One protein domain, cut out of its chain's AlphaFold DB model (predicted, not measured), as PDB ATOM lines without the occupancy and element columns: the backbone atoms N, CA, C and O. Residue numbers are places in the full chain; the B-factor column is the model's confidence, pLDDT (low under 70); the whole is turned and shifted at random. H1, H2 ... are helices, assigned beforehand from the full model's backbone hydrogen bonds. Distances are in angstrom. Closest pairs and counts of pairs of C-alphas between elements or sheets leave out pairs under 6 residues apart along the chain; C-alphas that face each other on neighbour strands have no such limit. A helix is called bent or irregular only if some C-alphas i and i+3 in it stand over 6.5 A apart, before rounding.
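Overview. This is residues 2 to 54 of the 60 residues of an uncharacterized protein of Blautia sp. AF19-10LB (UniProt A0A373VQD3). A long, kinked helix, H1, runs along one side of a compact, rounded body; the short H2 packs on its later residues, 12 to 16, and H3 begins beside Asp 8 and leads away from it at about a right angle. From the far end of H3 the chain turns a corner and H4 comes back, so that H3 and H4 make a V, with H4 near H1 but not in touch with it. The printed part has 53 residues with four named helices in the order H1, H2, H3, H4 and no named strand; the class is all helix. The whole is compact, with a radius of gyration of the C-alphas of 10.2 A, and spans 25 by 24 by 21 A.

Arrangement. H1, residues 2 to 17, has a kink of 32 degrees near residue 11, and it is irregular, with C-alphas 13 and 16 standing 7.4 A apart. H2, residues 23 to 27, touches H1 at residues 12 to 16 alone; their closest C-alphas, those of Arg 12 and Leu 26, are 5.4 A apart. H3, residues 32 to 39, touches H1 and is about perpendicular to it, at 80 degrees; the closest C-alphas are those of Asp 8 and Leu 32, 5.7 A apart. H2 and H3 are only just apart, their closest C-alphas 8.0 A from each other. H4, residues 43 to 53, and H3 only just touch, and only at the corner by their link, with 3 pairs of C-alphas within 8 A; the closest are those of Arg 37 and Trp 43, at 5.4 A. These two run opposite ways at a steep tilt of 44 degrees. H1 and H4 are near each other, with 11 pairs of C-alphas within 10 A, and H2 and H4 are apart. In H2, H3 and H4 every O i to N i+4 pair is within hydrogen-bond range; in H1, 10 of 12 are.

Along the chain. H1 is the longest helix, 23.5 A from C-alpha 2 at (123.256, 159.886, 152.785) to C-alpha 17 at (108.596, 142.745, 146.186). H2 has five residues, Glu 23 to Met 27. H3 measures 10.5 A from C-alpha 32 to C-alpha 39. H4 measures 15.3 A and ends with C-alpha 53 at (105.380, 154.583, 143.876).

Size, cuts and confidence. The two C-alphas farthest apart are those of Gly 29 and Asp 53, at 25.7 A, and the first and last printed C-alphas are 19.0 A apart. The printed part has no cut, and the three links between the helices are tight. The mean pLDDT of the printed part is 84.4, and no printed residue is under 70.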
ATOM      1  N   LYS A   2     124.517 160.092 152.039       79.00
ATOM      2  CA  LYS A   2     123.256 159.886 152.785       79.00
ATOM      3  C   LYS A   2     122.142 159.236 151.945       79.00
ATOM      4  O   LYS A   2     121.538 158.267 152.389       79.00
ATOM      5  N   ASN A   3     121.936 159.710 150.711       82.88
ATOM      6  CA  ASN A   3     120.966 159.112 149.784       82.88
ATOM      7  C   ASN A   3     121.375 157.709 149.332       82.88
ATOM      8  O   ASN A   3     120.521 156.842 149.286       82.88
ATOM      9  N   THR A   4     122.661 157.453 149.074       84.38
ATOM     10  CA  THR A   4     123.169 156.122 148.701       84.38
ATOM     11  C   THR A   4     122.774 155.067 149.735       84.38
ATOM     12  O   THR A   4     122.128 154.089 149.389       84.38
ATOM     13  N   LEU A   5     123.077 155.310 151.016       83.69
ATOM     14  CA  LEU A   5     122.734 154.390 152.107       83.69
ATOM     15  C   LEU A   5     121.223 154.261 152.311       83.69
ATOM     16  O   LEU A   5     120.723 153.170 152.572       83.69
ATOM     17  N   ARG A   6     120.486 155.371 152.189       85.00
ATOM     18  CA  ARG A   6     119.025 155.375 152.321       85.00
ATOM     19  C   ARG A   6     118.369 154.558 151.211       85.00
ATOM     20  O   ARG A   6     117.474 153.778 151.502       85.00
ATOM     21  N   ILE A   7     118.831 154.720 149.973       86.94
ATOM     22  CA  ILE A   7     118.366 153.964 148.811       86.94
ATOM     23  C   ILE A   7     118.685 152.480 148.995       86.94
ATOM     24  O   ILE A   7     117.787 151.665 148.835       86.94
ATOM     25  N   ASP A   8     119.905 152.126 149.401       88.06
ATOM     26  CA  ASP A   8     120.286 150.727 149.634       88.06
ATOM     27  C   ASP A   8     119.459 150.069 150.745       88.06
ATOM     28  O   ASP A   8     118.959 148.957 150.579       88.06
ATOM     29  N   GLY A   9     119.255 150.768 151.864       87.31
ATOM     30  CA  GLY A   9     118.387 150.292 152.941       87.31
ATOM     31  C   GLY A   9     116.931 150.134 152.496       87.31
ATOM     32  O   GLY A   9     116.261 149.189 152.906       87.31
ATOM     33  N   TYR A  10     116.453 151.019 151.618       85.56
ATOM     34  CA  TYR A  10     115.112 150.926 151.048       85.56
ATOM     35  C   TYR A  10     114.999 149.744 150.079       85.56
ATOM     36  O   TYR A  10     114.104 148.920 150.221       85.56
ATOM     37  N   LEU A  11     115.953 149.580 149.157       84.62
ATOM     38  CA  LEU A  11     116.025 148.415 148.272       84.62
ATOM     39  C   LEU A  11     116.030 147.104 149.068       84.62
ATOM     40  O   LEU A  11     115.400 146.148 148.640       84.62
ATOM     41  N   ARG A  12     116.659 147.057 150.245       87.25
ATOM     42  CA  ARG A  12     116.611 145.877 151.124       87.25
ATOM     43  C   ARG A  12     115.244 145.662 151.759       87.25
ATOM     44  O   ARG A  12     114.751 144.542 151.762       87.25
ATOM     45  N   SER A  13     114.616 146.716 152.276       84.06
ATOM     46  CA  SER A  13     113.339 146.584 152.989       84.06
ATOM     47  C   SER A  13     112.171 146.227 152.071       84.06
ATOM     48  O   SER A  13     111.239 145.547 152.496       84.06
ATOM     49  N   VAL A  14     112.210 146.674 150.814       77.00
ATOM     50  CA  VAL A  14     111.103 146.486 149.868       77.00
ATOM     51  C   VAL A  14     111.471 145.641 148.647       77.00
ATOM     52  O   VAL A  14     110.581 145.287 147.874       77.00
ATOM     53  N   GLY A  15     112.742 145.262 148.488       77.62
ATOM     54  CA  GLY A  15     113.245 144.489 147.349       77.62
ATOM     55  C   GLY A  15     112.712 143.066 147.265       77.62
ATOM     56  O   GLY A  15     112.648 142.530 146.170       77.62
ATOM     57  N   HIS A  16     112.196 142.493 148.358       78.62
ATOM     58  CA  HIS A  16     111.459 141.219 148.307       78.62
ATOM     59  C   HIS A  16     110.217 141.286 147.396       78.62
ATOM     60  O   HIS A  16     109.699 140.257 146.974       78.62
ATOM     61  N   ARG A  17     109.724 142.498 147.099       76.38
ATOM     62  CA  ARG A  17     108.596 142.745 146.186       76.38
ATOM     63  C   ARG A  17     109.041 143.017 144.748       76.38
ATOM     64  O   ARG A  17     108.189 143.154 143.875       76.38
ATOM     65  N   LEU A  18     110.347 143.138 144.501       70.44
ATOM     66  CA  LEU A  18     110.897 143.417 143.183       70.44
ATOM     67  C   LEU A  18     111.244 142.119 142.445       70.44
ATOM     68  O   LEU A  18     111.951 141.272 142.993       70.44
ATOM     69  N   PRO A  19     110.833 141.976 141.174       70.12
ATOM     70  CA  PRO A  19     111.316 140.891 140.332       70.12
ATOM     71  C   PRO A  19     112.845 140.956 140.199       70.12
ATOM     72  O   PRO A  19     113.402 142.024 139.952       70.12
ATOM     73  N   GLY A  20     113.522 139.814 140.338       72.56
ATOM     74  CA  GLY A  20     114.976 139.709 140.153       72.56
ATOM     75  C   GLY A  20     115.826 139.920 141.410       72.56
ATOM     76  O   GLY A  20     117.036 139.728 141.343       72.56
ATOM     77  N   PHE A  21     115.224 140.242 142.560       78.00
ATOM     78  CA  PHE A  21     115.921 140.255 143.849       78.00
ATOM     79  C   PHE A  21     115.673 138.946 144.602       78.00
ATOM     80  O   PHE A  21     114.562 138.680 145.054       78.00
ATOM     81  N   SER A  22     116.712 138.117 144.739       83.00
ATOM     82  CA  SER A  22     116.647 136.927 145.590       83.00
ATOM     83  C   SER A  22     116.800 137.303 147.065       83.00
ATOM     84  O   SER A  22     117.424 138.306 147.409       83.00
ATOM     85  N   GLU A  23     116.260 136.474 147.956       84.12
ATOM     86  CA  GLU A  23     116.438 136.648 149.400       84.12
ATOM     87  C   GLU A  23     117.924 136.629 149.792       84.12
ATOM     88  O   GLU A  23     118.371 137.469 150.566       84.12
ATOM     89  N   GLU A  24     118.725 135.763 149.164       86.06
ATOM     90  CA  GLU A  24     120.182 135.728 149.334       86.06
ATOM     91  C   GLU A  24     120.841 137.066 148.964       86.06
ATOM     92  O   GLU A  24     121.663 137.586 149.720       86.06
ATOM     93  N   LEU A  25     120.432 137.680 147.848       84.81
ATOM     94  CA  LEU A  25     120.931 138.988 147.427       84.81
ATOM     95  C   LEU A  25     120.551 140.085 148.429       84.81
ATOM     96  O   LEU A  25     121.377 140.934 148.761       84.81
ATOM     97  N   LEU A  26     119.322 140.060 148.941       85.75
ATOM     98  CA  LEU A  26     118.817 141.046 149.901       85.75
ATOM     99  C   LEU A  26     119.454 140.904 151.289       85.75
ATOM    100  O   LEU A  26     119.587 141.904 151.997       85.75
ATOM    101  N   MET A  27     119.883 139.693 151.653       85.69
ATOM    102  CA  MET A  27     120.575 139.386 152.912       85.69
ATOM    103  C   MET A  27     122.102 139.519 152.807       85.69
ATOM    104  O   MET A  27     122.795 139.585 153.822       85.69
ATOM    105  N   SER A  28     122.643 139.598 151.592       86.19
ATOM    106  CA  SER A  28     124.076 139.777 151.350       86.19
ATOM    107  C   SER A  28     124.590 141.149 151.811       86.19
ATOM    108  O   SER A  28     123.827 142.096 151.961       86.19
ATOM    109  N   GLY A  29     125.905 141.323 151.950       84.12
ATOM    110  CA  GLY A  29     126.510 142.632 152.236       84.12
ATOM    111  C   GLY A  29     126.701 143.545 151.018       84.12
ATOM    112  O   GLY A  29     127.275 144.622 151.171       84.12
ATOM    113  N   VAL A  30     126.291 143.135 149.810       87.75
ATOM    114  CA  VAL A  30     126.663 143.878 148.594       87.75
ATOM    115  C   VAL A  30     125.838 145.158 148.393       87.75
ATOM    116  O   VAL A  30     124.659 145.193 148.760       87.75
ATOM    117  N   PRO A  31     126.420 146.222 147.804       88.12
ATOM    118  CA  PRO A  31     125.694 147.459 147.534       88.12
ATOM    119  C   PRO A  31     124.673 147.254 146.410       88.12
ATOM    120  O   PRO A  31     125.043 147.050 145.249       88.12
ATOM    121  N   LEU A  32     123.382 147.301 146.739       87.56
ATOM    122  CA  LEU A  32     122.316 146.971 145.786       87.56
ATOM    123  C   LEU A  32     122.195 148.032 144.689       87.56
ATOM    124  O   LEU A  32     121.996 147.695 143.523       87.56
ATOM    125  N   LEU A  33     122.370 149.307 145.040       87.94
ATOM    126  CA  LEU A  33     122.348 150.415 144.093       87.94
ATOM    127  C   LEU A  33     123.450 150.299 143.033       87.94
ATOM    128  O   LEU A  33     123.192 150.567 141.861       87.94
ATOM    129  N   GLU A  34     124.662 149.898 143.421       89.00
ATOM    130  CA  GLU A  34     125.765 149.754 142.463       89.00
ATOM    131  C   GLU A  34     125.539 148.569 141.518       89.00
ATOM    132  O   GLU A  34     125.793 148.688 140.321       89.00
ATOM    133  N   MET A  35     124.977 147.461 142.010       87.56
ATOM    134  CA  MET A  35     124.562 146.359 141.135       87.56
ATOM    135  C   MET A  35     123.455 146.772 140.168       87.56
ATOM    136  O   MET A  35     123.489 146.408 138.994       87.56
ATOM    137  N   LEU A  36     122.475 147.551 140.633       85.31
ATOM    138  CA  LEU A  36     121.386 148.016 139.777       85.31
ATOM    139  C   LEU A  36     121.920 148.940 138.677       85.31
ATOM    140  O   LEU A  36     121.533 148.797 137.518       85.31
ATOM    141  N   ARG A  37     122.868 149.822 139.023       89.62
ATOM    142  CA  ARG A  37     123.592 150.678 138.070       89.62
ATOM    143  C   ARG A  37     124.355 149.899 137.014       89.62
ATOM    144  O   ARG A  37     124.348 150.308 135.858       89.62
ATOM    145  N   SER A  38     125.039 148.825 137.404       89.12
ATOM    146  CA  SER A  38     125.845 148.037 136.469       89.12
ATOM    147  C   SER A  38     125.006 147.099 135.602       89.12
ATOM    148  O   SER A  38     125.443 146.732 134.514       89.12
ATOM    149  N   SER A  39     123.805 146.731 136.058       83.81
ATOM    150  CA  SER A  39     122.969 145.716 135.404       83.81
ATOM    151  C   SER A  39     121.858 146.292 134.526       83.81
ATOM    152  O   SER A  39     121.390 145.607 133.618       83.81
ATOM    153  N   LEU A  40     121.407 147.527 134.780       83.50
ATOM    154  CA  LEU A  40     120.270 148.131 134.081       83.50
ATOM    155  C   LEU A  40     120.636 149.481 133.465       83.50
ATOM    156  O   LEU A  40     120.985 150.428 134.164       83.50
ATOM    157  N   TYR A  41     120.453 149.618 132.150       89.00
ATOM    158  CA  TYR A  41     120.643 150.901 131.463       89.00
ATOM    159  C   TYR A  41     119.718 151.999 132.020       89.00
ATOM    160  O   TYR A  41     120.128 153.142 132.206       89.00
ATOM    161  N   ASN A  42     118.479 151.636 132.359       89.62
ATOM    162  CA  ASN A  42     117.463 152.526 132.920       89.62
ATOM    163  C   ASN A  42     117.406 152.491 134.461       89.62
ATOM    164  O   ASN A  42     116.364 152.794 135.043       89.62
ATOM    165  N   TRP A  43     118.502 152.122 135.137       89.19
ATOM    166  CA  TRP A  43     118.543 151.952 136.597       89.19
ATOM    167  C   TRP A  43     117.971 153.147 137.372       89.19
ATOM    168  O   TRP A  43     117.275 152.963 138.371       89.19
ATOM    169  N   LEU A  44     118.247 154.372 136.907       89.62
ATOM    170  CA  LEU A  44     117.821 155.594 137.581       89.62
ATOM    171  C   LEU A  44     116.305 155.774 137.488       89.62
ATOM    172  O   LEU A  44     115.658 156.092 138.478       89.62
ATOM    173  N   GLU A  45     115.722 155.538 136.316       90.81
ATOM    174  CA  GLU A  45     114.271 155.603 136.148       90.81
ATOM    175  C   GLU A  45     113.579 154.534 136.999       90.81
ATOM    176  O   GLU A  45     112.627 154.836 137.720       90.81
ATOM    177  N   THR A  46     114.103 153.305 136.968       86.38
ATOM    178  CA  THR A  46     113.594 152.177 137.755       86.38
ATOM    179  C   THR A  46     113.576 152.506 139.243       86.38
ATOM    180  O   THR A  46     112.561 152.297 139.906       86.38
ATOM    181  N   ILE A  47     114.664 153.071 139.773       86.06
ATOM    182  CA  ILE A  47     114.741 153.360 141.204       86.06
ATOM    183  C   ILE A  47     113.889 154.556 141.614       86.06
ATOM    184  O   ILE A  47     113.309 154.538 142.695       86.06
ATOM    185  N   LEU A  48     113.766 155.575 140.759       88.44
ATOM    186  CA  LEU A  48     112.903 156.721 141.034       88.44
ATOM    187  C   LEU A  48     111.433 156.303 141.053       88.44
ATOM    188  O   LEU A  48     110.751 156.605 142.031       88.44
ATOM    189  N   LYS A  49     110.968 155.556 140.040       87.56
ATOM    190  CA  LYS A  49     109.612 154.978 140.028       87.56
ATOM    191  C   LYS A  49     109.364 154.190 141.301       87.56
ATOM    192  O   LYS A  49     108.429 154.468 142.034       87.56
ATOM    193  N   PHE A  50     110.284 153.298 141.640       80.75
ATOM    194  CA  PHE A  50     110.126 152.449 142.807       80.75
ATOM    195  C   PHE A  50     110.076 153.214 144.142       80.75
ATOM    196  O   PHE A  50     109.260 152.889 145.010       80.75
ATOM    197  N   ILE A  51     110.915 154.244 144.312       84.06
ATOM    198  CA  ILE A  51     110.908 155.108 145.502       84.06
ATOM    199  C   ILE A  51     109.581 155.863 145.603       84.06
ATOM    200  O   ILE A  51     108.958 155.841 146.663       84.06
ATOM    201  N   TYR A  52     109.145 156.511 144.523       86.94
ATOM    202  CA  TYR A  52     107.967 157.376 144.556       86.94
ATOM    203  C   TYR A  52     106.648 156.595 144.573       86.94
ATOM    204  O   TYR A  52     105.752 156.964 145.331       86.94
ATOM    205  N   ASP A  53     106.554 155.471 143.858       85.62
ATOM    206  CA  ASP A  53     105.380 154.583 143.876       85.62
ATOM    207  C   ASP A  53     105.172 153.944 145.262       85.62
ATOM    208  O   ASP A  53     104.053 153.601 145.641       85.62
ATOM    209  N   SER A  54     106.242 153.831 146.059       78.25
ATOM    210  CA  SER A  54     106.188 153.355 147.450       78.25
ATOM    211  C   SER A  54     105.952 154.476 148.480       78.25
ATOM    212  O   SER A  54     106.007 154.218 149.685       78.25
TER     213      SER A  54